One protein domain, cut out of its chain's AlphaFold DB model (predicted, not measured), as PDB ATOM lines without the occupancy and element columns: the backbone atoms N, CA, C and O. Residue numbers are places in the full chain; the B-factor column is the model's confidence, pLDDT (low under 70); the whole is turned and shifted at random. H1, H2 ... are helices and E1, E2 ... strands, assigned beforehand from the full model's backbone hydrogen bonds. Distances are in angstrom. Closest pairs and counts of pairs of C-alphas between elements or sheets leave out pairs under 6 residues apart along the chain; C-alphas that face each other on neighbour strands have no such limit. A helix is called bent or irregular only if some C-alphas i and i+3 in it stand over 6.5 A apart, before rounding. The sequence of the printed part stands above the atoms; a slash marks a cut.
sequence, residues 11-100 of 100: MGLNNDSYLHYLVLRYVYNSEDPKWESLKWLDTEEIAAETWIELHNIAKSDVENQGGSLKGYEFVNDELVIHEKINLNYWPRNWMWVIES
ATOM      1  N   MET A  11     257.349 360.401 135.672       95.38
ATOM      2  CA  MET A  11     257.667 360.470 137.096       95.38
ATOM      3  C   MET A  11     258.660 361.605 137.343       95.38
ATOM      4  O   MET A  11     259.775 361.570 136.828       95.38
ATOM      5  N   GLY A  12     258.254 362.602 138.130       96.00
ATOM      6  CA  GLY A  12     259.114 363.697 138.581       96.00
ATOM      7  C   GLY A  12     259.597 363.467 140.012       96.00
ATOM      8  O   GLY A  12     258.803 363.134 140.890       96.00
ATOM      9  N   LEU A  13     260.892 363.649 140.242       97.00
ATOM     10  CA  LEU A  13     261.567 363.431 141.515       97.00
ATOM     11  C   LEU A  13     262.401 364.667 141.846       97.00
ATOM     12  O   LEU A  13     263.203 365.116 141.031       97.00
ATOM     13  N   ASN A  14     262.250 365.215 143.049       96.62
ATOM     14  CA  ASN A  14     263.231 366.180 143.544       96.62
ATOM     15  C   ASN A  14     264.590 365.492 143.763       96.62
ATOM     16  O   ASN A  14     264.700 364.266 143.679       96.62
ATOM     17  N   ASN A  15     265.617 366.285 144.056       95.31
ATOM     18  CA  ASN A  15     266.970 365.783 144.236       95.31
ATOM     19  C   ASN A  15     267.055 364.603 145.225       95.31
ATOM     20  O   ASN A  15     267.560 363.541 144.871       95.31
ATOM     21  N   ASP A  16     266.501 364.753 146.426       94.81
ATOM     22  CA  ASP A  16     266.652 363.754 147.494       94.81
ATOM     23  C   ASP A  16     265.882 362.465 147.188       94.81
ATOM     24  O   ASP A  16     266.388 361.358 147.386       94.81
ATOM     25  N   SER A  17     264.681 362.594 146.618       96.12
ATOM     26  CA  SER A  17     263.883 361.444 146.176       96.12
ATOM     27  C   SER A  17     264.577 360.697 145.041       96.12
ATOM     28  O   SER A  17     264.489 359.472 144.966       96.12
ATOM     29  N   TYR A  18     265.281 361.413 144.163       97.38
ATOM     30  CA  TYR A  18     266.034 360.797 143.081       97.38
ATOM     31  C   TYR A  18     267.282 360.067 143.579       97.38
ATOM     32  O   TYR A  18     267.518 358.932 143.168       97.38
ATOM     33  N   LEU A  19     268.037 360.650 144.514       96.25
ATOM     34  CA  LEU A  19     269.155 359.959 145.166       96.25
ATOM     35  C   LEU A  19     268.681 358.667 145.841       96.25
ATOM     36  O   LEU A  19     269.264 357.603 145.634       96.25
ATOM     37  N   HIS A  20     267.565 358.730 146.569       94.44
ATOM     38  CA  HIS A  20     266.978 357.550 147.194       94.44
ATOM     39  C   HIS A  20     266.541 356.495 146.163       94.44
ATOM     40  O   HIS A  20     266.817 355.307 146.334       94.44
ATOM     41  N   TYR A  21     265.917 356.922 145.060       95.31
ATOM     42  CA  TYR A  21     265.579 356.048 143.935       95.31
ATOM     43  C   TYR A  21     266.812 355.326 143.373       95.31
ATOM     44  O   TYR A  21     266.755 354.115 143.153       95.31
ATOM     45  N   LEU A  22     267.930 356.038 143.176       96.12
ATOM     46  CA  LEU A  22     269.168 355.448 142.667       96.12
ATOM     47  C   LEU A  22     269.707 354.373 143.613       96.12
ATOM     48  O   LEU A  22     270.023 353.273 143.163       96.12
ATOM     49  N   VAL A  23     269.751 354.647 144.920       94.75
ATOM     50  CA  VAL A  23     270.228 353.670 145.912       94.75
ATOM     51  C   VAL A  23     269.327 352.436 145.943       94.75
ATOM     52  O   VAL A  23     269.811 351.310 145.842       94.75
ATOM     53  N   LEU A  24     268.008 352.616 146.030       93.56
ATOM     54  CA  LEU A  24     267.078 351.484 146.046       93.56
ATOM     55  C   LEU A  24     267.204 350.627 144.786       93.56
ATOM     56  O   LEU A  24     267.253 349.402 144.874       93.56
ATOM     57  N   ARG A  25     267.258 351.262 143.614       93.38
ATOM     58  CA  ARG A  25     267.224 350.546 142.341       93.38
ATOM     59  C   ARG A  25     268.554 349.892 141.981       93.38
ATOM     60  O   ARG A  25     268.530 348.776 141.474       93.38
ATOM     61  N   TYR A  26     269.672 350.564 142.244       94.19
ATOM     62  CA  TYR A  26     270.986 350.180 141.720       94.19
ATOM     63  C   TYR A  26     271.994 349.744 142.781       94.19
ATOM     64  O   TYR A  26     272.967 349.088 142.436       94.19
ATOM     65  N   VAL A  27     271.774 350.065 144.057       93.75
ATOM     66  CA  VAL A  27     272.674 349.660 145.148       93.75
ATOM     67  C   VAL A  27     272.078 348.483 145.917       93.75
ATOM     68  O   VAL A  27     272.679 347.411 145.961       93.75
ATOM     69  N   TYR A  28     270.878 348.631 146.484       90.75
ATOM     70  CA  TYR A  28     270.285 347.578 147.320       90.75
ATOM     71  C   TYR A  28     269.923 346.312 146.540       90.75
ATOM     72  O   TYR A  28     270.093 345.213 147.062       90.75
ATOM     73  N   ASN A  29     269.482 346.462 145.290       88.06
ATOM     74  CA  ASN A  29     269.109 345.339 144.427       88.06
ATOM     75  C   ASN A  29     270.275 344.793 143.584       88.06
ATOM     76  O   ASN A  29     270.053 343.922 142.746       88.06
ATOM     77  N   SER A  30     271.496 345.309 143.760       89.00
ATOM     78  CA  SER A  30     272.656 344.874 142.981       89.00
ATOM     79  C   SER A  30     273.423 343.742 143.662       89.00
ATOM     80  O   SER A  30     273.644 343.759 144.876       89.00
ATOM     81  N   GLU A  31     273.885 342.799 142.842       89.31
ATOM     82  CA  GLU A  31     274.844 341.752 143.214       89.31
ATOM     83  C   GLU A  31     276.308 342.191 143.016       89.31
ATOM     84  O   GLU A  31     277.220 341.491 143.451       89.31
ATOM     85  N   ASP A  32     276.552 343.340 142.368       89.44
ATOM     86  CA  ASP A  32     277.899 343.891 142.178       89.44
ATOM     87  C   ASP A  32     278.532 344.280 143.533       89.44
ATOM     88  O   ASP A  32     278.034 345.204 144.194       89.44
ATOM     89  N   PRO A  33     279.650 343.639 143.938       88.88
ATOM     90  CA  PRO A  33     280.345 343.943 145.188       88.88
ATOM     91  C   PRO A  33     280.808 345.398 145.300       88.88
ATOM     92  O   PRO A  33     281.020 345.886 146.410       88.88
ATOM     93  N   LYS A  34     280.957 346.106 144.173       89.50
ATOM     94  CA  LYS A  34     281.316 347.527 144.135       89.50
ATOM     95  C   LYS A  34     280.366 348.394 144.962       89.50
ATOM     96  O   LYS A  34     280.806 349.371 145.564       89.50
ATOM     97  N   TRP A  35     279.080 348.048 144.989       91.88
ATOM     98  CA  TRP A  35     278.046 348.837 145.662       91.88
ATOM     99  C   TRP A  35     277.791 348.410 147.106       91.88
ATOM    100  O   TRP A  35     277.049 349.080 147.820       91.88
ATOM    101  N   GLU A  36     278.420 347.327 147.567       87.75
ATOM    102  CA  GLU A  36     278.152 346.746 148.884       87.75
ATOM    103  C   GLU A  36     278.448 347.724 150.027       87.75
ATOM    104  O   GLU A  36     277.677 347.821 150.980       87.75
ATOM    105  N   SER A  37     279.525 348.505 149.912       87.38
ATOM    106  CA  SER A  37     279.881 349.516 150.913       87.38
ATOM    107  C   SER A  37     278.881 350.671 150.976       87.38
ATOM    108  O   SER A  37     278.673 351.223 152.053       87.38
ATOM    109  N   LEU A  38     278.221 351.010 149.863       90.44
ATOM    110  CA  LEU A  38     277.270 352.124 149.799       90.44
ATOM    111  C   LEU A  38     275.964 351.839 150.545       90.44
ATOM    112  O   LEU A  38     275.274 352.774 150.931       90.44
ATOM    113  N   LYS A  39     275.624 350.563 150.780       86.31
ATOM    114  CA  LYS A  39     274.399 350.152 151.495       86.31
ATOM    115  C   LYS A  39     274.339 350.656 152.942       86.31
ATOM    116  O   LYS A  39     273.257 350.656 153.530       86.31
ATOM    117  N   TRP A  40     275.489 351.037 153.496       85.88
ATOM    118  CA  TRP A  40     275.675 351.428 154.894       85.88
ATOM    119  C   TRP A  40     276.039 352.903 155.076       85.88
ATOM    120  O   TRP A  40     276.203 353.328 156.214       85.88
ATOM    121  N   LEU A  41     276.208 353.652 153.983       87.19
ATOM    122  CA  LEU A  41     276.567 355.066 154.021       87.19
ATOM    123  C   LEU A  41     275.317 355.936 153.982       87.19
ATOM    124  O   LEU A  41     274.359 355.636 153.261       87.19
ATOM    125  N   ASP A  42     275.368 357.059 154.690       86.56
ATOM    126  CA  ASP A  42     274.381 358.111 154.496       86.56
ATOM    127  C   ASP A  42     274.585 358.769 153.124       86.56
ATOM    128  O   ASP A  42     275.694 358.856 152.593       86.56
ATOM    129  N   THR A  43     273.504 359.280 152.527       84.19
ATOM    130  CA  THR A  43     273.567 359.873 151.174       84.19
ATOM    131  C   THR A  43     274.559 361.039 151.054       84.19
ATOM    132  O   THR A  43     275.073 361.300 149.967       84.19
ATOM    133  N   GLU A  44     274.857 361.717 152.168       86.69
ATOM    134  CA  GLU A  44     275.817 362.821 152.245       86.69
ATOM    135  C   GLU A  44     277.282 362.357 152.206       86.69
ATOM    136  O   GLU A  44     278.159 363.140 151.842       86.69
ATOM    137  N   GLU A  45     277.545 361.094 152.547       90.12
ATOM    138  CA  GLU A  45     278.881 360.488 152.565       90.12
ATOM    139  C   GLU A  45     279.269 359.888 151.206       90.12
ATOM    140  O   GLU A  45     280.442 359.613 150.944       90.12
ATOM    141  N   ILE A  46     278.290 359.692 150.320       92.50
ATOM    142  CA  ILE A  46     278.512 359.152 148.980       92.50
ATOM    143  C   ILE A  46     279.097 360.247 148.079       92.50
ATOM    144  O   ILE A  46     278.526 361.329 147.912       92.50
ATOM    145  N   ALA A  47     280.244 359.940 147.470       93.19
ATOM    146  CA  ALA A  47     280.968 360.857 146.599       93.19
ATOM    147  C   ALA A  47     280.146 361.263 145.360       93.19
ATOM    148  O   ALA A  47     279.357 360.483 144.819       93.19
ATOM    149  N   ALA A  48     280.358 362.487 144.870       94.19
ATOM    150  CA  ALA A  48     279.624 363.019 143.722       94.19
ATOM    151  C   ALA A  48     279.825 362.169 142.455       94.19
ATOM    152  O   ALA A  48     278.883 361.955 141.696       94.19
ATOM    153  N   GLU A  49     281.032 361.646 142.252       95.06
ATOM    154  CA  GLU A  49     281.389 360.781 141.129       95.06
ATOM    155  C   GLU A  49     280.580 359.481 141.148       95.06
ATOM    156  O   GLU A  49     280.126 359.018 140.103       95.06
ATOM    157  N   THR A  50     280.340 358.928 142.339       95.31
ATOM    158  CA  THR A  50     279.501 357.741 142.529       95.31
ATOM    159  C   THR A  50     278.052 358.021 142.145       95.31
ATOM    160  O   THR A  50     277.440 357.223 141.437       95.31
ATOM    161  N   TRP A  51     277.507 359.175 142.536       96.25
ATOM    162  CA  TRP A  51     276.156 359.568 142.130       96.25
ATOM    163  C   TRP A  51     276.021 359.767 140.624       96.25
ATOM    164  O   TRP A  51     275.041 359.323 140.025       96.25
ATOM    165  N   ILE A  52     277.016 360.398 139.999       96.69
ATOM    166  CA  ILE A  52     277.060 360.587 138.546       96.69
ATOM    167  C   ILE A  52     277.115 359.232 137.833       96.69
ATOM    168  O   ILE A  52     276.423 359.033 136.836       96.69
ATOM    169  N   GLU A  53     277.892 358.278 138.348       95.81
ATOM    170  CA  GLU A  53     277.946 356.928 137.795       95.81
ATOM    171  C   GLU A  53     276.590 356.211 137.887       95.81
ATOM    172  O   GLU A  53     276.101 355.706 136.874       95.81
ATOM    173  N   LEU A  54     275.942 356.228 139.056       96.25
ATOM    174  CA  LEU A  54     274.606 355.649 139.240       96.25
ATOM    175  C   LEU A  54     273.565 356.308 138.323       96.25
ATOM    176  O   LEU A  54     272.738 355.617 137.727       96.25
ATOM    177  N   HIS A  55     273.626 357.633 138.155       97.38
ATOM    178  CA  HIS A  55     272.778 358.357 137.208       97.38
ATOM    179  C   HIS A  55     272.999 357.891 135.763       97.38
ATOM    180  O   HIS A  55     272.028 357.663 135.046       97.38
ATOM    181  N   ASN A  56     274.251 357.717 135.333       96.75
ATOM    182  CA  ASN A  56     274.559 357.265 133.974       96.75
ATOM    183  C   ASN A  56     274.019 355.852 133.706       96.75
ATOM    184  O   ASN A  56     273.478 355.603 132.628       96.75
ATOM    185  N   ILE A  57     274.111 354.952 134.693       96.12
ATOM    186  CA  ILE A  57     273.495 353.618 134.623       96.12
ATOM    187  C   ILE A  57     271.973 353.758 134.488       96.12
ATOM    188  O   ILE A  57     271.384 353.213 133.556       96.12
ATOM    189  N   ALA A  58     271.342 354.553 135.357       96.75
ATOM    190  CA  ALA A  58     269.899 354.772 135.329       96.75
ATOM    191  C   ALA A  58     269.404 355.363 134.003       96.75
ATOM    192  O   ALA A  58     268.366 354.954 133.482       96.75
ATOM    193  N   LYS A  59     270.151 356.318 133.446       97.25
ATOM    194  CA  LYS A  59     269.854 356.938 132.157       97.25
ATOM    195  C   LYS A  59     269.940 355.925 131.022       97.25
ATOM    196  O   LYS A  59     268.988 355.820 130.255       97.25
ATOM    197  N   SER A  60     271.018 355.142 130.972       96.88
ATOM    198  CA  SER A  60     271.187 354.067 129.989       96.88
ATOM    199  C   SER A  60     270.021 353.074 130.036       96.88
ATOM    200  O   SER A  60     269.435 352.758 129.005       96.88
ATOM    201  N   ASP A  61     269.616 352.632 131.228       95.69
ATOM    202  CA  ASP A  61     268.494 351.703 131.393       95.69
ATOM    203  C   ASP A  61     267.166 352.258 130.874       95.69
ATOM    204  O   ASP A  61     266.426 351.553 130.185       95.69
ATOM    205  N   VAL A  62     266.851 353.510 131.221       95.62
ATOM    206  CA  VAL A  62     265.617 354.178 130.791       95.62
ATOM    207  C   VAL A  62     265.612 354.363 129.272       95.62
ATOM    208  O   VAL A  62     264.620 354.043 128.614       95.62
ATOM    209  N   GLU A  63     266.725 354.812 128.696       96.00
ATOM    210  CA  GLU A  63     266.848 355.049 127.253       96.00
ATOM    211  C   GLU A  63     266.821 353.744 126.445       96.00
ATOM    212  O   GLU A  63     266.174 353.680 125.399       96.00
ATOM    213  N   ASN A  64     267.417 352.661 126.957       96.38
ATOM    214  CA  ASN A  64     267.343 351.331 126.341       96.38
ATOM    215  C   ASN A  64     265.911 350.773 126.291       96.38
ATOM    216  O   ASN A  64     265.607 349.916 125.460       96.38
ATOM    217  N   GLN A  65     265.022 351.256 127.162       94.38
ATOM    218  CA  GLN A  65     263.599 350.903 127.176       94.38
ATOM    219  C   GLN A  65     262.742 351.837 126.303       94.38
ATOM    220  O   GLN A  65     261.526 351.667 126.242       94.38
ATOM    221  N   GLY A  66     263.361 352.793 125.599       93.69
ATOM    222  CA  GLY A  66     262.676 353.787 124.772       93.69
ATOM    223  C   GLY A  66     262.160 355.003 125.548       93.69
ATOM    224  O   GLY A  66     261.401 355.792 124.987       93.69
ATOM    225  N   GLY A  67     262.554 355.144 126.815       95.38
ATOM    226  CA  GLY A  67     262.213 356.272 127.675       95.38
ATOM    227  C   GLY A  67     263.225 357.419 127.622       95.38
ATOM    228  O   GLY A  67     264.174 357.409 126.839       95.38
ATOM    229  N   SER A  68     263.046 358.410 128.499       96.81
ATOM    230  CA  SER A  68     264.011 359.495 128.704       96.81
ATOM    231  C   SER A  68     264.218 359.813 130.187       96.81
ATOM    232  O   SER A  68     263.295 359.722 130.994       96.81
ATOM    233  N   LEU A  69     265.449 360.172 130.563       97.56
ATOM    234  CA  LEU A  69     265.795 360.640 131.908       97.56
ATOM    235  C   LEU A  69     266.562 361.958 131.802       97.56
ATOM    236  O   LEU A  69     267.662 361.999 131.236       97.56
ATOM    237  N   LYS A  70     265.958 363.024 132.337       97.69
ATOM    238  CA  LYS A  70     266.430 364.411 132.210       97.69
ATOM    239  C   LYS A  70     266.424 365.138 133.548       97.69
ATOM    240  O   LYS A  70     265.555 364.895 134.386       97.69
ATOM    241  N   GLY A  71     267.376 366.047 133.719       97.75
ATOM    242  CA  GLY A  71     267.396 367.017 134.807       97.75
ATOM    243  C   GLY A  71     266.706 368.315 134.398       97.75
ATOM    244  O   GLY A  71     266.777 368.727 133.244       97.75
ATOM    245  N   TYR A  72     266.051 368.967 135.344       97.25
ATOM    246  CA  TYR A  72     265.389 370.251 135.175       97.25
ATOM    247  C   TYR A  72     265.829 371.185 136.290       97.25
ATOM    248  O   TYR A  72     265.810 370.809 137.459       97.25
ATOM    249  N   GLU A  73     266.193 372.405 135.935       96.06
ATOM    250  CA  GLU A  73     266.661 373.422 136.868       96.06
ATOM    251  C   GLU A  73     265.919 374.726 136.609       96.06
ATOM    252  O   GLU A  73     265.700 375.095 135.458       96.06
ATOM    253  N   PHE A  74     265.526 375.430 137.666       94.50
ATOM    254  CA  PHE A  74     264.898 376.739 137.533       94.50
ATOM    255  C   PHE A  74     265.943 377.831 137.786       94.50
ATOM    256  O   PHE A  74     266.436 377.965 138.906       94.50
ATOM    257  N   VAL A  75     266.305 378.587 136.747       93.81
ATOM    258  CA  VAL A  75     267.364 379.609 136.779       93.81
ATOM    259  C   VAL A  75     266.841 380.883 136.129       93.81
ATOM    260  O   VAL A  75     266.371 380.837 135.000       93.81
ATOM    261  N   ASN A  76     266.953 382.029 136.811       94.19
ATOM    262  CA  ASN A  76     266.507 383.338 136.301       94.19
ATOM    263  C   ASN A  76     265.062 383.335 135.765       94.19
ATOM    264  O   ASN A  76     264.798 383.867 134.693       94.19
ATOM    265  N   ASP A  77     264.147 382.711 136.508       93.31
ATOM    266  CA  ASP A  77     262.737 382.542 136.135       93.31
ATOM    267  C   ASP A  77     262.484 381.691 134.873       93.31
ATOM    268  O   ASP A  77     261.366 381.640 134.356       93.31
ATOM    269  N   GLU A  78     263.500 380.958 134.410       95.12
ATOM    270  CA  GLU A  78     263.427 380.055 133.266       95.12
ATOM    271  C   GLU A  78     263.674 378.599 133.678       95.12
ATOM    272  O   GLU A  78     264.515 378.286 134.523       95.12
ATOM    273  N   LEU A  79     262.935 377.683 133.047       94.50
ATOM    274  CA  LEU A  79     263.139 376.246 133.205       94.50
ATOM    275  C   LEU A  79     264.197 375.762 132.205       94.50
ATOM    276  O   LEU A  79     263.946 375.699 131.003       94.50
ATOM    277  N   VAL A  80     265.364 375.385 132.716       96.31
ATOM    278  CA  VAL A  80     266.484 374.834 131.950       96.31
ATOM    279  C   VAL A  80     266.425 373.309 131.985       96.31
ATOM    280  O   VAL A  80     266.231 372.709 133.042       96.31
ATOM    281  N   ILE A  81     266.601 372.677 130.824       96.88
ATOM    282  CA  ILE A  81     266.594 371.218 130.667       96.88
ATOM    283  C   ILE A  81     268.026 370.726 130.473       96.88
ATOM    284  O   ILE A  81     268.755 371.223 129.613       96.88
ATOM    285  N   HIS A  82     268.404 369.705 131.232       96.62
ATOM    286  CA  HIS A  82     269.722 369.092 131.216       96.62
ATOM    287  C   HIS A  82     269.626 367.624 130.801       96.62
ATOM    288  O   HIS A  82     269.149 366.769 131.545       96.62
ATOM    289  N   GLU A  83     270.121 367.317 129.602       94.06
ATOM    290  CA  GLU A  83     270.124 365.949 129.059       94.06
ATOM    291  C   GLU A  83     271.209 365.057 129.682       94.06
ATOM    292  O   GLU A  83     271.118 363.836 129.611       94.06
ATOM    293  N   LYS A  84     272.259 365.650 130.260       92.75
ATOM    294  CA  LYS A  84     273.372 364.944 130.910       92.75
ATOM    295  C   LYS A  84     274.044 365.829 131.955       92.75
ATOM    296  O   LYS A  84     274.048 367.054 131.823       92.75
ATOM    297  N   ILE A  85     274.686 365.210 132.944       93.81
ATOM    298  CA  ILE A  85     275.527 365.915 133.915       93.81
ATOM    299  C   ILE A  85     276.892 366.192 133.263       93.81
ATOM    300  O   ILE A  85     277.704 365.288 133.103       93.81
ATOM    301  N   ASN A  86     277.150 367.443 132.867       89.12
ATOM    302  CA  ASN A  86     278.469 367.888 132.369       89.12
ATOM    303  C   ASN A  86     279.319 368.556 133.467       89.12
ATOM    304  O   ASN A  86     280.239 369.314 133.170       89.12
ATOM    305  N   LEU A  87     278.965 368.326 134.729       86.56
ATOM    306  CA  LEU A  87     279.587 368.926 135.902       86.56
ATOM    307  C   LEU A  87     280.490 367.897 136.581       86.56
ATOM    308  O   LEU A  87     280.244 366.696 136.506       86.56
ATOM    309  N   ASN A  88     281.513 368.372 137.284       89.06
ATOM    310  CA  ASN A  88     282.351 367.547 138.158       89.06
ATOM    311  C   ASN A  88     281.775 367.423 139.583       89.06
ATOM    312  O   ASN A  88     282.483 367.029 140.500       89.06
ATOM    313  N   TYR A  89     280.513 367.804 139.776       93.31
ATOM    314  CA  TYR A  89     279.794 367.723 141.041       93.31
ATOM    315  C   TYR A  89     278.339 367.323 140.799       93.31
ATOM    316  O   TYR A  89     277.813 367.455 139.691       93.31
ATOM    317  N   TRP A  90     277.679 366.856 141.858       95.62
ATOM    318  CA  TRP A  90     276.269 366.491 141.811       95.62
ATOM    319  C   TRP A  90     275.358 367.734 141.846       95.62
ATOM    320  O   TRP A  90     275.460 368.530 142.790       95.62
ATOM    321  N   PRO A  91     274.449 367.922 140.871       94.81
ATOM    322  CA  PRO A  91     273.603 369.107 140.812       94.81
ATOM    323  C   PRO A  91     272.411 369.007 141.780       94.81
ATOM    324  O   PRO A  91     271.330 368.534 141.434       94.81
ATOM    325  N   ARG A  92     272.596 369.505 143.008       92.81
ATOM    326  CA  ARG A  92     271.594 369.421 144.093       92.81
ATOM    327  C   ARG A  92     270.283 370.174 143.829       92.81
ATOM    328  O   ARG A  92     269.281 369.873 144.465       92.81
ATOM    329  N   ASN A  93     270.286 371.139 142.912       93.88
ATOM    330  CA  ASN A  93     269.121 371.982 142.617       93.88
ATOM    331  C   ASN A  93     268.258 371.445 141.465       93.88
ATOM    332  O   ASN A  93     267.326 372.121 141.032       93.88
ATOM    333  N   TRP A  94     268.576 370.262 140.939       96.50
ATOM    334  CA  TRP A  94     267.831 369.685 139.827       96.50
ATOM    335  C   TRP A  94     266.639 368.856 140.308       96.50
ATOM    336  O   TRP A  94     266.684 368.157 141.322       96.50
ATOM    337  N   MET A  95     265.572 368.905 139.519       97.25
ATOM    338  CA  MET A  95     264.481 367.943 139.528       97.25
ATOM    339  C   MET A  95     264.698 366.947 138.390       97.25
ATOM    340  O   MET A  95     265.014 367.326 137.268       97.25
ATOM    341  N   TRP A  96     264.508 365.670 138.669       97.75
ATOM    342  CA  TRP A  96     264.747 364.582 137.737       97.75
ATOM    343  C   TRP A  96     263.429 364.045 137.212       97.75
ATOM    344  O   TRP A  96     262.520 363.756 137.987       97.75
ATOM    345  N   VAL A  97     263.314 363.908 135.897       97.62
ATOM    346  CA  VAL A  97     262.106 363.397 135.249       97.62
ATOM    347  C   VAL A  97     262.455 362.145 134.466       97.62
ATOM    348  O   VAL A  97     263.344 362.178 133.616       97.62
ATOM    349  N   ILE A  98     261.740 361.062 134.767       97.00
ATOM    350  CA  ILE A  98     261.765 359.796 134.032       97.00
ATOM    351  C   ILE A  98     260.485 359.711 133.202       97.00
ATOM    352  O   ILE A  98     259.383 359.818 133.740       97.00
ATOM    353  N   GLU A  99     260.641 359.490 131.906       95.69
ATOM    354  CA  GLU A  99     259.576 359.238 130.941       95.69
ATOM    355  C   GLU A  99     259.738 357.822 130.373       95.69
ATOM    356  O   GLU A  99     260.853 357.433 130.031       95.69
ATOM    357  N   SER A 100     258.653 357.047 130.291       87.25
ATOM    358  CA  SER A 100     258.637 355.638 129.838       87.25
ATOM    359  C   SER A 100     257.396 355.285 129.028       87.25
ATOM    360  O   SER A 100     256.331 355.869 129.349       87.25
TER     361      SER A 100
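What this domain is: This is residues 11 to 100 of the 100 residues of an uncharacterized protein of Dyadobacter koreensis (UniProt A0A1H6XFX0). A twisted sheet of four strands packs with two helices, H1 and H3, which cross each other nearly at right angles. The tip of the hairpin E2 and E3 makes one end of the long axis and the short helix H2 the other, where residues 29 to 34 stick out. The 90 printed residues hold E1, H1, H2, H3, E2, E3 and E4 along the chain; the sheet runs E1, E4, E2, E3, antiparallel throughout, and the class is mixed. The whole is compact, with a radius of gyration of the C-alphas of 13.2 A and spans of 42 by 30 by 20 A.

How they stand to each other: Begin at edge strand E1, residues 11 to 13, antiparallel to E4, residues 95 to 99; find N 11 and O 98, 2.9 A apart. E4 is antiparallel to E2, residues 68 to 75, with N 72 and O 95 at 2.7 A. E2 forms a hairpin with E3, residues 78 to 82, where N 73 and O 80 are 2.9 A apart. The sheet is only just strongly twisted, its C-alphas up to 4.1 A off the best plane. H1, residues 15 to 28, and H3, residues 48 to 64, are on one face of it, two layers. H1 stands up from the sheet at 64 degrees; its closest C-alphas to E4 are Asn 15 and Met 95, 5.7 A. H3 comes closest to E2 at C-alphas 59 and 69, 5.5 A. H3, with residues 51 to 58 alone, touches H1 about perpendicular at 77 degrees, closest at C-alphas 22 and 54, 6.4 A. H2, residues 33 to 40, is not on the sheet; it touches residues 23 to 28 of H1, closest at C-alphas 27 and 35, 5.5 A. Each O i to N i+4 pair is within hydrogen-bond range in H3, 9 of 10 in H1 and 0 of 4 in H2, which has 3 of 5 O i to N i+3 pairs within range.

Where its parts are: Find C-alpha 11 at (257.667, 360.470, 137.096), where E1 begins. H1 follows for 18.8 A and is only just irregular, C-alphas 25 and 28 being 6.6 A apart; H2 is irregular, C-alphas 34 and 37 being 7.2 A apart. From C-alpha 48 at (279.624, 363.019, 143.722) H3 runs 24.3 A. E2 then runs 21.9 A, E3 follows, and E4 ends at C-alpha 99, (259.576, 359.238, 130.941).

The domain as a whole: The two C-alphas farthest apart, those of Pro 33 and Asp 77, are 43.4 A apart. The printed part has no cut, and its one long link is residues 83 to 94, between E3 and E4. No printed residue is under pLDDT 70.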